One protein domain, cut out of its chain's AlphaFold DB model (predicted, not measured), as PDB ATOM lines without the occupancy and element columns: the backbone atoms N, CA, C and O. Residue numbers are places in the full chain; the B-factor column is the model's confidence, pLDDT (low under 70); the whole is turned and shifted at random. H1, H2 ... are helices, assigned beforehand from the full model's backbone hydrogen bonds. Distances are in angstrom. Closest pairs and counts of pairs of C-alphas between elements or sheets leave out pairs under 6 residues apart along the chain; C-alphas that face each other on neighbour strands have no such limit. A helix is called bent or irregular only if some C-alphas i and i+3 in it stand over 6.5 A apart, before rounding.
ATOM      1  N   ILE A   4     123.245 122.761  90.859       97.06
ATOM      2  CA  ILE A   4     122.891 122.915  92.269       97.06
ATOM      3  C   ILE A   4     122.647 124.391  92.595       97.06
ATOM      4  O   ILE A   4     121.608 124.706  93.171       97.06
ATOM      5  N   ASP A   5     123.536 125.300  92.178       97.69
ATOM      6  CA  ASP A   5     123.395 126.742  92.438       97.69
ATOM      7  C   ASP A   5     122.102 127.308  91.849       97.69
ATOM      8  O   ASP A   5     121.406 128.099  92.494       97.69
ATOM      9  N   ARG A   6     121.758 126.893  90.624       97.81
ATOM     10  CA  ARG A   6     120.544 127.349  89.939       97.81
ATOM     11  C   ARG A   6     119.285 126.902  90.681       97.81
ATOM     12  O   ARG A   6     118.429 127.737  90.969       97.81
ATOM     13  N   ILE A   7     119.193 125.615  91.022       98.25
ATOM     14  CA  ILE A   7     118.064 125.056  91.780       98.25
ATOM     15  C   ILE A   7     117.983 125.702  93.170       98.25
ATOM     16  O   ILE A   7     116.914 126.152  93.580       98.25
ATOM     17  N   ALA A   8     119.112 125.824  93.871       98.50
ATOM     18  CA  ALA A   8     119.169 126.434  95.193       98.50
ATOM     19  C   ALA A   8     118.756 127.913  95.175       98.50
ATOM     20  O   ALA A   8     118.058 128.359  96.083       98.50
ATOM     21  N   SER A   9     119.133 128.670  94.138       98.50
ATOM     22  CA  SER A   9     118.717 130.066  93.978       98.50
ATOM     23  C   SER A   9     117.206 130.199  93.796       98.50
ATOM     24  O   SER A   9     116.602 131.055  94.437       98.50
ATOM     25  N   LEU A  10     116.593 129.351  92.966       98.44
ATOM     26  CA  LEU A  10     115.140 129.352  92.764       98.44
ATOM     27  C   LEU A  10     114.405 128.961  94.051       98.44
ATOM     28  O   LEU A  10     113.431 129.603  94.425       98.44
ATOM     29  N   ILE A  11     114.899 127.960  94.785       98.31
ATOM     30  CA  ILE A  11     114.323 127.566  96.079       98.31
ATOM     31  C   ILE A  11     114.482 128.680  97.127       98.31
ATOM     32  O   ILE A  11     113.563 128.923  97.908       98.31
ATOM     33  N   ARG A  12     115.610 129.398  97.137       98.25
ATOM     34  CA  ARG A  12     115.804 130.568  98.006       98.25
ATOM     35  C   ARG A  12     114.797 131.670  97.693       98.25
ATOM     36  O   ARG A  12     114.229 132.255  98.607       98.25
ATOM     37  N   GLU A  13     114.564 131.928  96.409       97.75
ATOM     38  CA  GLU A  13     113.567 132.891  95.943       97.75
ATOM     39  C   GLU A  13     112.143 132.448  96.301       97.75
ATOM     40  O   GLU A  13     111.340 133.283  96.715       97.75
ATOM     41  N   MET A  14     111.842 131.143  96.261       96.94
ATOM     42  CA  MET A  14     110.600 130.575  96.802       96.94
ATOM     43  C   MET A  14     110.464 130.835  98.308       96.94
ATOM     44  O   MET A  14     109.403 131.262  98.757       96.94
ATOM     45  N   GLY A  15     111.536 130.672  99.080       95.81
ATOM     46  CA  GLY A  15     111.564 130.929 100.519       95.81
ATOM     47  C   GLY A  15     110.824 129.875 101.352       95.81
ATOM     48  O   GLY A  15     109.953 129.148 100.867       95.81
ATOM     49  N   LEU A  16     111.172 129.793 102.639       93.75
ATOM     50  CA  LEU A  16     110.671 128.750 103.541       93.75
ATOM     51  C   LEU A  16     109.144 128.779 103.703       93.75
ATOM     52  O   LEU A  16     108.521 127.721 103.721       93.75
ATOM     53  N   ASP A  17     108.529 129.959 103.775       92.44
ATOM     54  CA  ASP A  17     107.078 130.074 103.973       92.44
ATOM     55  C   ASP A  17     106.282 129.513 102.796       92.44
ATOM     56  O   ASP A  17     105.268 128.844 102.993       92.44
ATOM     57  N   THR A  18     106.747 129.729 101.562       94.12
ATOM     58  CA  THR A  18     106.111 129.115 100.393       94.12
ATOM     59  C   THR A  18     106.379 127.613 100.358       94.12
ATOM     60  O   THR A  18     105.462 126.852 100.069       94.12
ATOM     61  N   VAL A  19     107.587 127.162 100.723       94.06
ATOM     62  CA  VAL A  19     107.906 125.727 100.845       94.06
ATOM     63  C   VAL A  19     106.983 125.034 101.860       94.06
ATOM     64  O   VAL A  19     106.443 123.970 101.571       94.06
ATOM     65  N   ARG A  20     106.715 125.666 103.008       92.88
ATOM     66  CA  ARG A  20     105.797 125.157 104.041       92.88
ATOM     67  C   ARG A  20     104.361 124.966 103.532       92.88
ATOM     68  O   ARG A  20     103.685 124.049 103.980       92.88
ATOM     69  N   ARG A  21     103.900 125.739 102.540       93.06
ATOM     70  CA  ARG A  21     102.573 125.529 101.913       93.06
ATOM     71  C   ARG A  21     102.481 124.228 101.116       93.06
ATOM     72  O   ARG A  21     101.389 123.687 100.963       93.06
ATOM     73  N   PHE A  22     103.605 123.705 100.618       94.06
ATOM     74  CA  PHE A  22     103.628 122.379  99.995       94.06
ATOM     75  C   PHE A  22     103.429 121.269 101.032       94.06
ATOM     76  O   PHE A  22     102.797 120.264 100.721       94.06
ATOM     77  N   GLU A  23     103.904 121.458 102.268       93.88
ATOM     78  CA  GLU A  23     103.665 120.510 103.368       93.88
ATOM     79  C   GLU A  23     102.169 120.351 103.621       93.88
ATOM     80  O   GLU A  23     101.680 119.233 103.689       93.88
ATOM     81  N   ILE A 172     117.501 114.556 103.611       96.88
ATOM     82  CA  ILE A 172     116.283 114.187 102.878       96.88
ATOM     83  C   ILE A 172     116.027 112.655 102.907       96.88
ATOM     84  O   ILE A 172     116.969 111.856 102.760       96.88
ATOM     85  N   PRO A 173     114.772 112.188 103.081       96.56
ATOM     86  CA  PRO A 173     114.421 110.777 102.931       96.56
ATOM     87  C   PRO A 173     114.502 110.338 101.463       96.56
ATOM     88  O   PRO A 173     113.591 110.543 100.669       96.56
ATOM     89  N   VAL A 174     115.581 109.642 101.099       96.75
ATOM     90  CA  VAL A 174     115.793 109.188  99.714       96.75
ATOM     91  C   VAL A 174     114.883 108.009  99.371       96.75
ATOM     92  O   VAL A 174     115.124 106.865  99.774       96.75
ATOM     93  N   ASP A 175     113.839 108.282  98.594       93.75
ATOM     94  CA  ASP A 175     112.973 107.286  97.973       93.75
ATOM     95  C   ASP A 175     113.052 107.320  96.439       93.75
ATOM     96  O   ASP A 175     113.910 107.984  95.857       93.75
ATOM     97  N   TYR A 176     112.181 106.560  95.768       93.19
ATOM     98  CA  TYR A 176     112.165 106.514  94.308       93.19
ATOM     99  C   TYR A 176     111.833 107.872  93.680       93.19
ATOM    100  O   TYR A 176     112.391 108.200  92.638       93.19
ATOM    101  N   ARG A 177     110.959 108.674  94.302       94.38
ATOM    102  CA  ARG A 177     110.565 109.988  93.787       94.38
ATOM    103  C   ARG A 177     111.720 110.970  93.909       94.38
ATOM    104  O   ARG A 177     112.106 111.550  92.902       94.38
ATOM    105  N   VAL A 178     112.335 111.072  95.088       97.19
ATOM    106  CA  VAL A 178     113.531 111.907  95.297       97.19
ATOM    107  C   VAL A 178     114.658 111.481  94.352       97.19
ATOM    108  O   VAL A 178     115.281 112.324  93.711       97.19
ATOM    109  N   SER A 179     114.870 110.173  94.180       97.88
ATOM    110  CA  SER A 179     115.861 109.639  93.232       97.88
ATOM    111  C   SER A 179     115.529 109.996  91.778       97.88
ATOM    112  O   SER A 179     116.423 110.336  91.011       97.88
ATOM    113  N   THR A 180     114.248 109.950  91.401       97.62
ATOM    114  CA  THR A 180     113.779 110.323  90.059       97.62
ATOM    115  C   THR A 180     114.019 111.795  89.785       97.62
ATOM    116  O   THR A 180     114.575 112.127  88.749       97.62
ATOM    117  N   ILE A 181     113.672 112.670  90.727       98.00
ATOM    118  CA  ILE A 181     113.887 114.106  90.555       98.00
ATOM    119  C   ILE A 181     115.374 114.453  90.549       98.00
ATOM    120  O   ILE A 181     115.787 115.246  89.719       98.00
ATOM    121  N   THR A 182     116.195 113.798  91.375       98.12
ATOM    122  CA  THR A 182     117.663 113.966  91.341       98.12
ATOM    123  C   THR A 182     118.243 113.625  89.962       98.12
ATOM    124  O   THR A 182     119.124 114.321  89.462       98.12
ATOM    125  N   HIS A 183     117.742 112.557  89.338       97.56
ATOM    126  CA  HIS A 183     118.134 112.180  87.984       97.56
ATOM    127  C   HIS A 183     117.614 113.179  86.940       97.56
ATOM    128  O   HIS A 183     118.397 113.757  86.197       97.56
ATOM    129  N   CYS A 184     116.305 113.432  86.924       97.19
ATOM    130  CA  CYS A 184     115.645 114.264  85.919       97.19
ATOM    131  C   CYS A 184     116.050 115.737  85.965       97.19
ATOM    132  O   CYS A 184     115.941 116.435  84.961       97.19
ATOM    133  N   SER A 185     116.544 116.225  87.099       96.69
ATOM    134  CA  SER A 185     117.098 117.569  87.198       96.69
ATOM    135  C   SER A 185     118.536 117.671  86.671       96.69
ATOM    136  O   SER A 185     119.134 118.750  86.721       96.69
ATOM    137  N   GLY A 186     119.135 116.561  86.231       96.25
ATOM    138  CA  GLY A 186     120.539 116.482  85.826       96.25
ATOM    139  C   GLY A 186     121.521 116.663  86.986       96.25
ATOM    140  O   GLY A 186     122.664 117.054  86.766       96.25
ATOM    141  N   LEU A 187     121.087 116.423  88.233       96.75
ATOM    142  CA  LEU A 187     121.980 116.441  89.404       96.75
ATOM    143  C   LEU A 187     122.774 115.134  89.531       96.75
ATOM    144  O   LEU A 187     123.800 115.088  90.206       96.75
ATOM    145  N   SER A 188     122.318 114.067  88.872       96.25
ATOM    146  CA  SER A 188     123.076 112.834  88.695       96.25
ATOM    147  C   SER A 188     122.688 112.134  87.396       96.25
ATOM    148  O   SER A 188     121.509 112.011  87.069       96.25
ATOM    149  N   SER A 189     123.678 111.596  86.689       94.62
ATOM    150  CA  SER A 189     123.467 110.769  85.495       94.62
ATOM    151  C   SER A 189     123.061 109.325  85.817       94.62
ATOM    152  O   SER A 189     122.746 108.553  84.910       94.62
ATOM    153  N   GLU A 190     123.056 108.921  87.092       96.19
ATOM    154  CA  GLU A 190     122.646 107.572  87.473       96.19
ATOM    155  C   GLU A 190     121.131 107.401  87.468       96.19
ATOM    156  O   GLU A 190     120.376 108.289  87.855       96.19
ATOM    157  N   SER A 191     120.679 106.208  87.076       96.25
ATOM    158  CA  SER A 191     119.251 105.918  87.031       96.25
ATOM    159  C   SER A 191     118.618 105.950  88.431       96.25
ATOM    160  O   SER A 191     119.268 105.571  89.416       96.25
ATOM    161  N   PRO A 192     117.316 106.281  88.548       96.69
ATOM    162  CA  PRO A 192     116.644 106.396  89.845       96.69
ATOM    163  C   PRO A 192     116.758 105.134  90.712       96.69
ATOM    164  O   PRO A 192     116.915 105.213  91.929       96.69
ATOM    165  N   ARG A 193     116.749 103.945  90.090       95.06
ATOM    166  CA  ARG A 193     116.914 102.665  90.804       95.06
ATOM    167  C   ARG A 193     118.305 102.501  91.421       95.06
ATOM    168  O   ARG A 193     118.402 101.947  92.512       95.06
ATOM    169  N   LYS A 194     119.367 102.964  90.750       96.81
ATOM    170  CA  LYS A 194     120.732 102.937  91.301       96.81
ATOM    171  C   LYS A 194     120.889 103.961  92.422       96.81
ATOM    172  O   LYS A 194     121.446 103.635  93.468       96.81
ATOM    173  N   LEU A 195     120.320 105.153  92.241       97.12
ATOM    174  CA  LEU A 195     120.334 106.223  93.240       97.12
ATOM    175  C   LEU A 195     119.662 105.824  94.561       97.12
ATOM    176  O   LEU A 195     120.176 106.159  95.625       97.12
ATOM    177  N   MET A 196     118.604 105.005  94.526       93.50
ATOM    178  CA  MET A 196     118.010 104.444  95.748       93.50
ATOM    179  C   MET A 196     119.000 103.620  96.591       93.50
ATOM    180  O   MET A 196     118.861 103.575  97.813       93.50
ATOM    181  N   GLY A 197     119.988 102.973  95.962       93.31
ATOM    182  CA  GLY A 197     121.076 102.263  96.646       93.31
ATOM    183  C   GLY A 197     122.236 103.170  97.074       93.31
ATOM    184  O   GLY A 197     123.079 102.752  97.861       93.31
ATOM    185  N   LYS A 198     122.269 104.419  96.594       95.69
ATOM    186  CA  LYS A 198     123.303 105.430  96.864       95.69
ATOM    187  C   LYS A 198     122.735 106.591  97.676       95.69
ATOM    188  O   LYS A 198     122.941 107.756  97.351       95.69
ATOM    189  N   GLN A 199     122.026 106.266  98.757       95.06
ATOM    190  CA  GLN A 199     121.317 107.259  99.572       95.06
ATOM    191  C   GLN A 199     122.230 108.391 100.048       95.06
ATOM    192  O   GLN A 199     121.822 109.541  99.992       95.06
ATOM    193  N   ARG A 200     123.474 108.083 100.439       96.12
ATOM    194  CA  ARG A 200     124.471 109.085 100.851       96.12
ATOM    195  C   ARG A 200     124.724 110.142  99.785       96.12
ATOM    196  O   ARG A 200     124.581 111.316 100.074       96.12
ATOM    197  N   LEU A 201     124.983 109.716  98.550       97.19
ATOM    198  CA  LEU A 201     125.214 110.624  97.430       97.19
ATOM    199  C   LEU A 201     124.019 111.559  97.208       97.19
ATOM    200  O   LEU A 201     124.191 112.763  97.057       97.19
ATOM    201  N   VAL A 202     122.802 111.007  97.204       98.19
ATOM    202  CA  VAL A 202     121.585 111.809  97.014       98.19
ATOM    203  C   VAL A 202     121.389 112.782  98.180       98.19
ATOM    204  O   VAL A 202     121.049 113.939  97.952       98.19
ATOM    205  N   GLN A 203     121.636 112.342  99.417       98.06
ATOM    206  CA  GLN A 203     121.591 113.205 100.598       98.06
ATOM    207  C   GLN A 203     122.599 114.348 100.492       98.06
ATOM    208  O   GLN A 203     122.204 115.491 100.659       98.06
ATOM    209  N   ASP A 204     123.850 114.071 100.121       98.06
ATOM    210  CA  ASP A 204     124.900 115.090 100.023       98.06
ATOM    211  C   ASP A 204     124.557 116.176  98.981       98.06
ATOM    212  O   ASP A 204     124.762 117.368  99.234       98.06
ATOM    213  N   ILE A 205     123.967 115.782  97.842       98.06
ATOM    214  CA  ILE A 205     123.470 116.706  96.807       98.06
ATOM    215  C   ILE A 205     122.387 117.628  97.380       98.06
ATOM    216  O   ILE A 205     122.488 118.854  97.284       98.06
ATOM    217  N   TRP A 206     121.341 117.060  97.986       98.19
ATOM    218  CA  TRP A 206     120.229 117.854  98.517       98.19
ATOM    219  C   TRP A 206     120.602 118.635  99.779       98.19
ATOM    220  O   TRP A 206     120.049 119.709 100.004       98.19
ATOM    221  N   ASP A 207     121.585 118.177 100.549       97.75
ATOM    222  CA  ASP A 207     122.162 118.925 101.664       97.75
ATOM    223  C   ASP A 207     122.920 120.158 101.148       97.75
ATOM    224  O   ASP A 207     122.866 121.222 101.767       97.75
ATOM    225  N   GLN A 208     123.595 120.067  99.997       98.06
ATOM    226  CA  GLN A 208     124.202 121.235  99.352       98.06
ATOM    227  C   GLN A 208     123.138 122.228  98.865       98.06
ATOM    228  O   GLN A 208     123.256 123.422  99.151       98.06
ATOM    229  N   VAL A 209     122.071 121.748  98.215       98.44
ATOM    230  CA  VAL A 209     120.915 122.586  97.836       98.44
ATOM    231  C   VAL A 209     120.301 123.250  99.072       98.44
ATOM    232  O   VAL A 209     120.011 124.447  99.055       98.44
ATOM    233  N   SER A 210     120.141 122.502 100.165       97.94
ATOM    234  CA  SER A 210     119.605 122.995 101.435       97.94
ATOM    235  C   SER A 210     120.455 124.128 102.009       97.94
ATOM    236  O   SER A 210     119.930 125.208 102.283       97.94
ATOM    237  N   ARG A 211     121.779 123.941 102.099       97.81
ATOM    238  CA  ARG A 211     122.701 124.980 102.586       97.81
ATOM    239  C   ARG A 211     122.663 126.247 101.733       97.81
ATOM    240  O   ARG A 211     122.618 127.341 102.282       97.81
ATOM    241  N   LEU A 212     122.680 126.111 100.407       98.12
ATOM    242  CA  LEU A 212     122.731 127.252  99.482       98.12
ATOM    243  C   LEU A 212     121.396 128.001  99.365       98.12
ATOM    244  O   LEU A 212     121.376 129.203  99.077       98.12
ATOM    245  N   SER A 213     120.280 127.300  99.572       98.00
ATOM    246  CA  SER A 213     118.943 127.899  99.545       98.00
ATOM    247  C   SER A 213     118.509 128.489 100.887       98.00
ATOM    248  O   SER A 213     117.645 129.363 100.910       98.00
ATOM    249  N   GLY A 214     119.092 128.022 101.997       96.69
ATOM    250  CA  GLY A 214     118.649 128.352 103.353       96.69
ATOM    251  C   GLY A 214     117.377 127.609 103.784       96.69
ATOM    252  O   GLY A 214     116.824 127.914 104.838       96.69
ATOM    253  N   VAL A 215     116.906 126.639 102.993       96.94
ATOM    254  CA  VAL A 215     115.717 125.830 103.293       96.94
ATOM    255  C   VAL A 215     116.158 124.443 103.775       96.94
ATOM    256  O   VAL A 215     116.887 123.767 103.045       96.94
ATOM    257  N   PRO A 216     115.740 123.972 104.965       96.31
ATOM    258  CA  PRO A 216     116.174 122.673 105.483       96.31
ATOM    259  C   PRO A 216     115.742 121.500 104.597       96.31
ATOM    260  O   PRO A 216     114.651 121.505 104.024       96.31
ATOM    261  N   ALA A 217     116.574 120.457 104.530       96.31
ATOM    262  CA  ALA A 217     116.355 119.292 103.670       96.31
ATOM    263  C   ALA A 217     114.997 118.599 103.896       96.31
ATOM    264  O   ALA A 217     114.403 118.066 102.960       96.31
ATOM    265  N   ILE A 218     114.468 118.652 105.120       94.12
ATOM    266  CA  ILE A 218     113.160 118.077 105.448       94.12
ATOM    267  C   ILE A 218     111.990 118.836 104.812       94.12
ATOM    268  O   ILE A 218     111.004 118.220 104.419       94.12
ATOM    269  N   ASN A 219     112.120 120.159 104.678       95.31
ATOM    270  CA  ASN A 219     111.151 121.017 104.003       95.31
ATOM    271  C   ASN A 219     111.313 120.888 102.478       95.31
ATOM    272  O   ASN A 219     110.324 120.865 101.744       95.31
ATOM    273  N   LEU A 220     112.557 120.725 101.996       96.50
ATOM    274  CA  LEU A 220     112.824 120.411 100.587       96.50
ATOM    275  C   LEU A 220     112.136 119.119 100.152       96.50
ATOM    276  O   LEU A 220     111.589 119.080  99.053       96.50
ATOM    277  N   ASP A 221     112.113 118.092 101.006       96.00
ATOM    278  CA  ASP A 221     111.422 116.836 100.702       96.00
ATOM    279  C   ASP A 221     109.968 117.064 100.287       96.00
ATOM    280  O   ASP A 221     109.509 116.474  99.318       96.00
ATOM    281  N   SER A 222     109.250 117.948 100.980       94.25
ATOM    282  CA  SER A 222     107.846 118.255 100.696       94.25
ATOM    283  C   SER A 222     107.669 118.990  99.372       94.25
ATOM    284  O   SER A 222     106.785 118.633  98.591       94.25
ATOM    285  N   LEU A 223     108.552 119.947  99.066       95.62
ATOM    286  CA  LEU A 223     108.583 120.596  97.755       95.62
ATOM    287  C   LEU A 223     108.810 119.563  96.644       95.62
ATOM    288  O   LEU A 223     108.062 119.535  95.669       95.62
ATOM    289  N   ILE A 224     109.798 118.680  96.807       95.56
ATOM    290  CA  ILE A 224     110.121 117.632  95.830       95.56
ATOM    291  C   ILE A 224     108.993 116.608  95.724       95.56
ATOM    292  O   ILE A 224     108.686 116.136  94.629       95.56
ATOM    293  N   TRP A 225     108.326 116.281  96.829       92.88
ATOM    294  CA  TRP A 225     107.201 115.358  96.829       92.88
ATOM    295  C   TRP A 225     106.026 115.886  96.018       92.88
ATOM    296  O   TRP A 225     105.453 115.117  95.244       92.88
ATOM    297  N   VAL A 226     105.690 117.167  96.175       93.31
ATOM    298  CA  VAL A 226     104.548 117.778  95.492       93.31
ATOM    299  C   VAL A 226     104.899 118.169  94.058       93.31
ATOM    300  O   VAL A 226     104.264 117.668  93.135       93.31
ATOM    301  N   MET A 227     105.943 118.978  93.840       95.31
ATOM    302  CA  MET A 227     106.356 119.382  92.487       95.31
ATOM    303  C   MET A 227     106.818 118.184  91.655       95.31
ATOM    304  O   MET A 227     106.423 118.025  90.502       95.31
ATOM    305  N   GLY A 228     107.629 117.304  92.243       94.25
ATOM    306  CA  GLY A 228     108.092 116.100  91.565       94.25
ATOM    307  C   GLY A 228     106.971 115.098  91.314       94.25
ATOM    308  O   GLY A 228     106.974 114.429  90.286       94.25
ATOM    309  N   GLY A 229     105.985 115.016  92.214       92.38
ATOM    310  CA  GLY A 229     104.756 114.258  91.982       92.38
ATOM    311  C   GLY A 229     103.994 114.781  90.765       92.38
ATOM    312  O   GLY A 229     103.725 114.003  89.852       92.38
ATOM    313  N   ALA A 230     103.727 116.090  90.721       94.62
ATOM    314  CA  ALA A 230     103.047 116.746  89.605       94.62
ATOM    315  C   ALA A 230     103.776 116.503  88.272       94.62
ATOM    316  O   ALA A 230     103.144 116.137  87.284       94.62
ATOM    317  N   LEU A 231     105.110 116.603  88.248       96.44
ATOM    318  CA  LEU A 231     105.911 116.266  87.066       96.44
ATOM    319  C   LEU A 231     105.760 114.792  86.672       96.44
ATOM    320  O   LEU A 231     105.400 114.497  85.538       96.44
ATOM    321  N   ILE A 232     105.996 113.856  87.592       94.31
ATOM    322  CA  ILE A 232     105.970 112.416  87.288       94.31
ATOM    323  C   ILE A 232     104.589 111.978  86.783       94.31
ATOM    324  O   ILE A 232     104.506 111.218  85.819       94.31
ATOM    325  N   TYR A 233     103.507 112.447  87.409       92.69
ATOM    326  CA  TYR A 233     102.148 112.058  87.028       92.69
ATOM    327  C   TYR A 233     101.679 112.689  85.716       92.69
ATOM    328  O   TYR A 233     100.852 112.091  85.032       92.69
ATOM    329  N   ASN A 234     102.256 113.827  85.327       94.69
ATOM    330  CA  ASN A 234     101.971 114.488  84.056       94.69
ATOM    331  C   ASN A 234     103.024 114.207  82.970       94.69
ATOM    332  O   ASN A 234     103.067 114.910  81.964       94.69
ATOM    333  N   GLY A 235     103.876 113.188  83.145       94.69
ATOM    334  CA  GLY A 235     104.877 112.811  82.141       94.69
ATOM    335  C   GLY A 235     105.929 113.896  81.887       94.69
ATOM    336  O   GLY A 235     106.375 114.061  80.758       94.69
ATOM    337  N   PHE A 236     106.290 114.641  82.933       95.88
ATOM    338  CA  PHE A 236     107.211 115.782  82.925       95.88
ATOM    339  C   PHE A 236     106.761 116.968  82.054       95.88
ATOM    340  O   PHE A 236     107.566 117.826  81.698       95.88
ATOM    341  N   ASP A 237     105.460 117.068  81.769       96.00
ATOM    342  CA  ASP A 237     104.853 118.267  81.193       96.00
ATOM    343  C   ASP A 237     104.813 119.392  82.241       96.00
ATOM    344  O   ASP A 237     104.032 119.360  83.197       96.00
ATOM    345  N   VAL A 238     105.678 120.395  82.066       96.75
ATOM    346  CA  VAL A 238     105.790 121.544  82.978       96.75
ATOM    347  C   VAL A 238     104.501 122.365  83.024       96.75
ATOM    348  O   VAL A 238     104.177 122.890  84.084       96.75
ATOM    349  N   GLY A 239     103.758 122.477  81.918       96.69
ATOM    350  CA  GLY A 239     102.511 123.242  81.874       96.69
ATOM    351  C   GLY A 239     101.445 122.606  82.759       96.69
ATOM    352  O   GLY A 239     100.921 123.255  83.660       96.69
ATOM    353  N   LYS A 240     101.216 121.300  82.582       96.75
ATOM    354  CA  LYS A 240     100.266 120.542  83.413       96.75
ATOM    355  C   LYS A 240     100.695 120.476  84.875       96.75
ATOM    356  O   LYS A 240      99.871 120.643  85.770       96.75
ATOM    357  N   ALA A 241     101.989 120.274  85.133       96.75
ATOM    358  CA  ALA A 241     102.506 120.305  86.496       96.75
ATOM    359  C   ALA A 241     102.312 121.688  87.141       96.75
ATOM    360  O   ALA A 241     101.994 121.768  88.329       96.75
ATOM    361  N   MET A 242     102.459 122.770  86.366       97.12
ATOM    362  CA  MET A 242     102.226 124.133  86.839       97.12
ATOM    363  C   MET A 242     100.772 124.347  87.268       97.12
ATOM    364  O   MET A 242     100.546 124.957  88.312       97.12
ATOM    365  N   ASP A 243      99.798 123.815  86.525       96.50
ATOM    366  CA  ASP A 243      98.375 123.926  86.874       96.50
ATOM    367  C   ASP A 243      98.061 123.322  88.255       96.50
ATOM    368  O   ASP A 243      97.277 123.891  89.018       96.50
ATOM    369  N   GLU A 244      98.725 122.221  88.623       94.69
ATOM    370  CA  GLU A 244      98.575 121.599  89.943       94.69
ATOM    371  C   GLU A 244      99.250 122.398  91.066       94.69
ATOM    372  O   GLU A 244      98.698 122.501  92.164       94.69
ATOM    373  N   VAL A 245     100.440 122.965  90.822       95.19
ATOM    374  CA  VAL A 245     101.224 123.643  91.874       95.19
ATOM    375  C   VAL A 245     100.870 125.115  92.056       95.19
ATOM    376  O   VAL A 245     101.096 125.662  93.136       95.19
ATOM    377  N   LYS A 246     100.285 125.762  91.040       95.31
ATOM    378  CA  LYS A 246      99.951 127.194  91.035       95.31
ATOM    379  C   LYS A 246      99.232 127.675  92.305       95.31
ATOM    380  O   LYS A 246      99.651 128.698  92.846       95.31
ATOM    381  N   PRO A 247      98.233 126.958  92.864       93.62
ATOM    382  CA  PRO A 247      97.545 127.401  94.082       93.62
ATOM    383  C   PRO A 247      98.441 127.502  95.329       93.62
ATOM    384  O   PRO A 247      98.051 128.131  96.310       93.62
ATOM    385  N   MET A 248      99.619 126.870  95.331       93.06
ATOM    386  CA  MET A 248     100.550 126.849  96.468       93.06
ATOM    387  C   MET A 248     101.575 127.987  96.424       93.06
ATOM    388  O   MET A 248     102.206 128.282  97.440       93.06
ATOM    389  N   VAL A 249     101.730 128.645  95.271       95.44
ATOM    390  CA  VAL A 249     102.823 129.590  94.986       95.44
ATOM    391  C   VAL A 249     102.335 130.986  94.561       95.44
ATOM    392  O   VAL A 249     102.883 131.545  93.613       95.44
ATOM    393  N   PRO A 250     101.326 131.583  95.229       93.81
ATOM    394  CA  PRO A 250     100.775 132.864  94.797       93.81
ATOM    395  C   PRO A 250     101.846 133.960  94.823       93.81
ATOM    396  O   PRO A 250     102.521 134.152  95.839       93.81
ATOM    397  N   GLY A 251     101.992 134.667  93.704       94.88
ATOM    398  CA  GLY A 251     103.008 135.705  93.512       94.88
ATOM    399  C   GLY A 251     104.424 135.175  93.255       94.88
ATOM    400  O   GLY A 251     105.359 135.971  93.202       94.88
ATOM    401  N   LYS A 252     104.603 133.854  93.121       97.06
ATOM    402  CA  LYS A 252     105.875 133.183  92.787       97.06
ATOM    403  C   LYS A 252     105.721 132.179  91.644       97.06
ATOM    404  O   LYS A 252     106.492 131.227  91.526       97.06
ATOM    405  N   GLU A 253     104.711 132.370  90.801       97.69
ATOM    406  CA  GLU A 253     104.356 131.455  89.719       97.69
ATOM    407  C   GLU A 253     105.496 131.294  88.711       97.69
ATOM    408  O   GLU A 253     105.779 130.180  88.278       97.69
ATOM    409  N   GLU A 254     106.188 132.384  88.375       97.88
ATOM    410  CA  GLU A 254     107.317 132.340  87.444       97.88
ATOM    411  C   GLU A 254     108.516 131.592  88.040       97.88
ATOM    412  O   GLU A 254     109.076 130.705  87.395       97.88
ATOM    413  N   THR A 255     108.867 131.867  89.300       98.19
ATOM    414  CA  THR A 255     109.920 131.145  90.028       98.19
ATOM    415  C   THR A 255     109.610 129.648  90.105       98.19
ATOM    416  O   THR A 255     110.483 128.815  89.857       98.19
ATOM    417  N   ALA A 256     108.354 129.289  90.392       97.81
ATOM    418  CA  ALA A 256     107.901 127.903  90.436       97.81
ATOM    419  C   ALA A 256     107.972 127.227  89.058       97.81
ATOM    420  O   ALA A 256     108.449 126.097  88.959       97.81
ATOM    421  N   ARG A 257     107.568 127.924  87.988       98.06
ATOM    422  CA  ARG A 257     107.671 127.431  86.608       98.06
ATOM    423  C   ARG A 257     109.124 127.160  86.224       98.06
ATOM    424  O   ARG A 257     109.427 126.090  85.702       98.06
ATOM    425  N   LEU A 258     110.030 128.092  86.522       98.12
ATOM    426  CA  LEU A 258     111.464 127.913  86.295       98.12
ATOM    427  C   LEU A 258     112.012 126.733  87.101       98.12
ATOM    428  O   LEU A 258     112.777 125.936  86.565       98.12
ATOM    429  N   LEU A 259     111.592 126.570  88.356       98.06
ATOM    430  CA  LEU A 259     112.009 125.436  89.175       98.06
ATOM    431  C   LEU A 259     111.519 124.105  88.593       98.06
ATOM    432  O   LEU A 259     112.310 123.174  88.485       98.06
ATOM    433  N   LEU A 260     110.266 124.013  88.140       97.94
ATOM    434  CA  LEU A 260     109.749 122.821  87.456       97.94
ATOM    435  C   LEU A 260     110.554 122.483  86.193       97.94
ATOM    436  O   LEU A 260     110.848 121.310  85.961       97.94
ATOM    437  N   MET A 261     110.957 123.488  85.407       97.19
ATOM    438  CA  MET A 261     111.851 123.285  84.258       97.19
ATOM    439  C   MET A 261     113.213 122.734  84.694       97.19
ATOM    440  O   MET A 261     113.732 121.809  84.074       97.19
ATOM    441  N   GLU A 262     113.789 123.250  85.782       97.38
ATOM    442  CA  GLU A 262     115.070 122.752  86.291       97.38
ATOM    443  C   GLU A 262     114.978 121.327  86.845       97.38
ATOM    444  O   GLU A 262     115.907 120.545  86.645       97.38
ATOM    445  N   LEU A 263     113.867 120.974  87.501       97.19
ATOM    446  CA  LEU A 263     113.623 119.643  88.071       97.19
ATOM    447  C   LEU A 263     113.288 118.572  87.019       97.19
ATOM    448  O   LEU A 263     113.352 117.381  87.321       97.19
ATOM    449  N   SER A 264     112.922 118.982  85.804       96.50
ATOM    450  CA  SER A 264     112.525 118.090  84.709       96.50
ATOM    451  C   SER A 264     113.491 118.083  83.529       96.50
ATOM    452  O   SER A 264     113.247 117.348  82.582       96.50
ATOM    453  N   ARG A 265     114.577 118.861  83.560       92.94
ATOM    454  CA  ARG A 265     115.422 119.145  82.387       92.94
ATOM    455  C   ARG A 265     115.839 117.927  81.555       92.94
ATOM    456  O   ARG A 265     115.764 118.004  80.335       92.94
TER     457      ARG A 265
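This is residues 4 to 23 and 172 to 265 of the 273 residues of the protein "N-glycosylase" of Thermocladium modestius (UniProt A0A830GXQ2). Picture a ball of crossing helices with H5 in the middle: H2 packs on one side of it and H6 on the other, with H7 crossing it as well. H1 is bent into an L whose second arm, H1b, packs on H5, while H4 meets the beginning of H5 at a corner and little H3 sits beyond H2, far from the middle. The printed part has 114 residues with seven named helices, H1 to H7 in order, and no named strand; the class is all helix. It is compact, with a radius of gyration of the C-alphas of 12.7 A and spans of 37 by 30 by 22 A.

Find C-alpha 4 at (122.891, 122.915, 92.269), where H1, residues 4 to 23, begins. By its hydrogen bonds it was assigned as one helix, but it is bent: C-alphas 13 and 16 are 9.1 A apart, and arms H1a, residues 4 to 13, and H1b, residues 16 to 23, stand about perpendicular at 85 degrees. After the cut come H2, residues 176 to 184, and H3, residues 192 to 195. H4, residues 199 to 213, is 20.8 A long; H5, residues 217 to 233, is 23.0 A long, with a kink of 28 degrees near residue 224. H6, residues 238 to 248, is irregular, with C-alphas 244 and 247 7.2 A apart. H7, residues 253 to 264, runs 16.4 A to C-alpha 264 at (112.525, 118.090, 84.709).

Start at the hub, H5, which touches five other helices. Look at Ile 181 and Gly 228, the closest C-alphas of H2 and H5, 6.2 A apart; these helices are about perpendicular at 78 degrees. H6 touches H5 at Ala 241 and Ala 230, whose C-alphas are closest at 4.8 A, with a steep tilt of 45 degrees, opposite ways. H1b touches residues 219 to 226 of H5, closest at the C-alphas of Glu 23 and Ser 222, 5.5 A apart. H1a and H7 touch at a shallow tilt of 24 degrees, opposite ways; their closest C-alphas, Leu 10 and Thr 255, are 6.2 A apart. H3 touches H2, closest at the C-alphas of Pro 192 and Ser 179, 4.8 A apart. Every O i to N i+4 pair is within hydrogen-bond range in H1a, H2, H4 and H7, against 2 of 4 in H1b, 12 of 13 in H5 and 5 of 7 in H6; H3 is too short for such a pair.

The farthest C-alphas, Gly 197 and Gly 251, are 38.1 A apart. Residues 24 to 171 are not printed; C-alphas 23 and 172 are 14.1 A apart across the cut. Of the links printed whole, none is long. Mean pLDDT of the printed part is 96.2, and no printed residue is under 70.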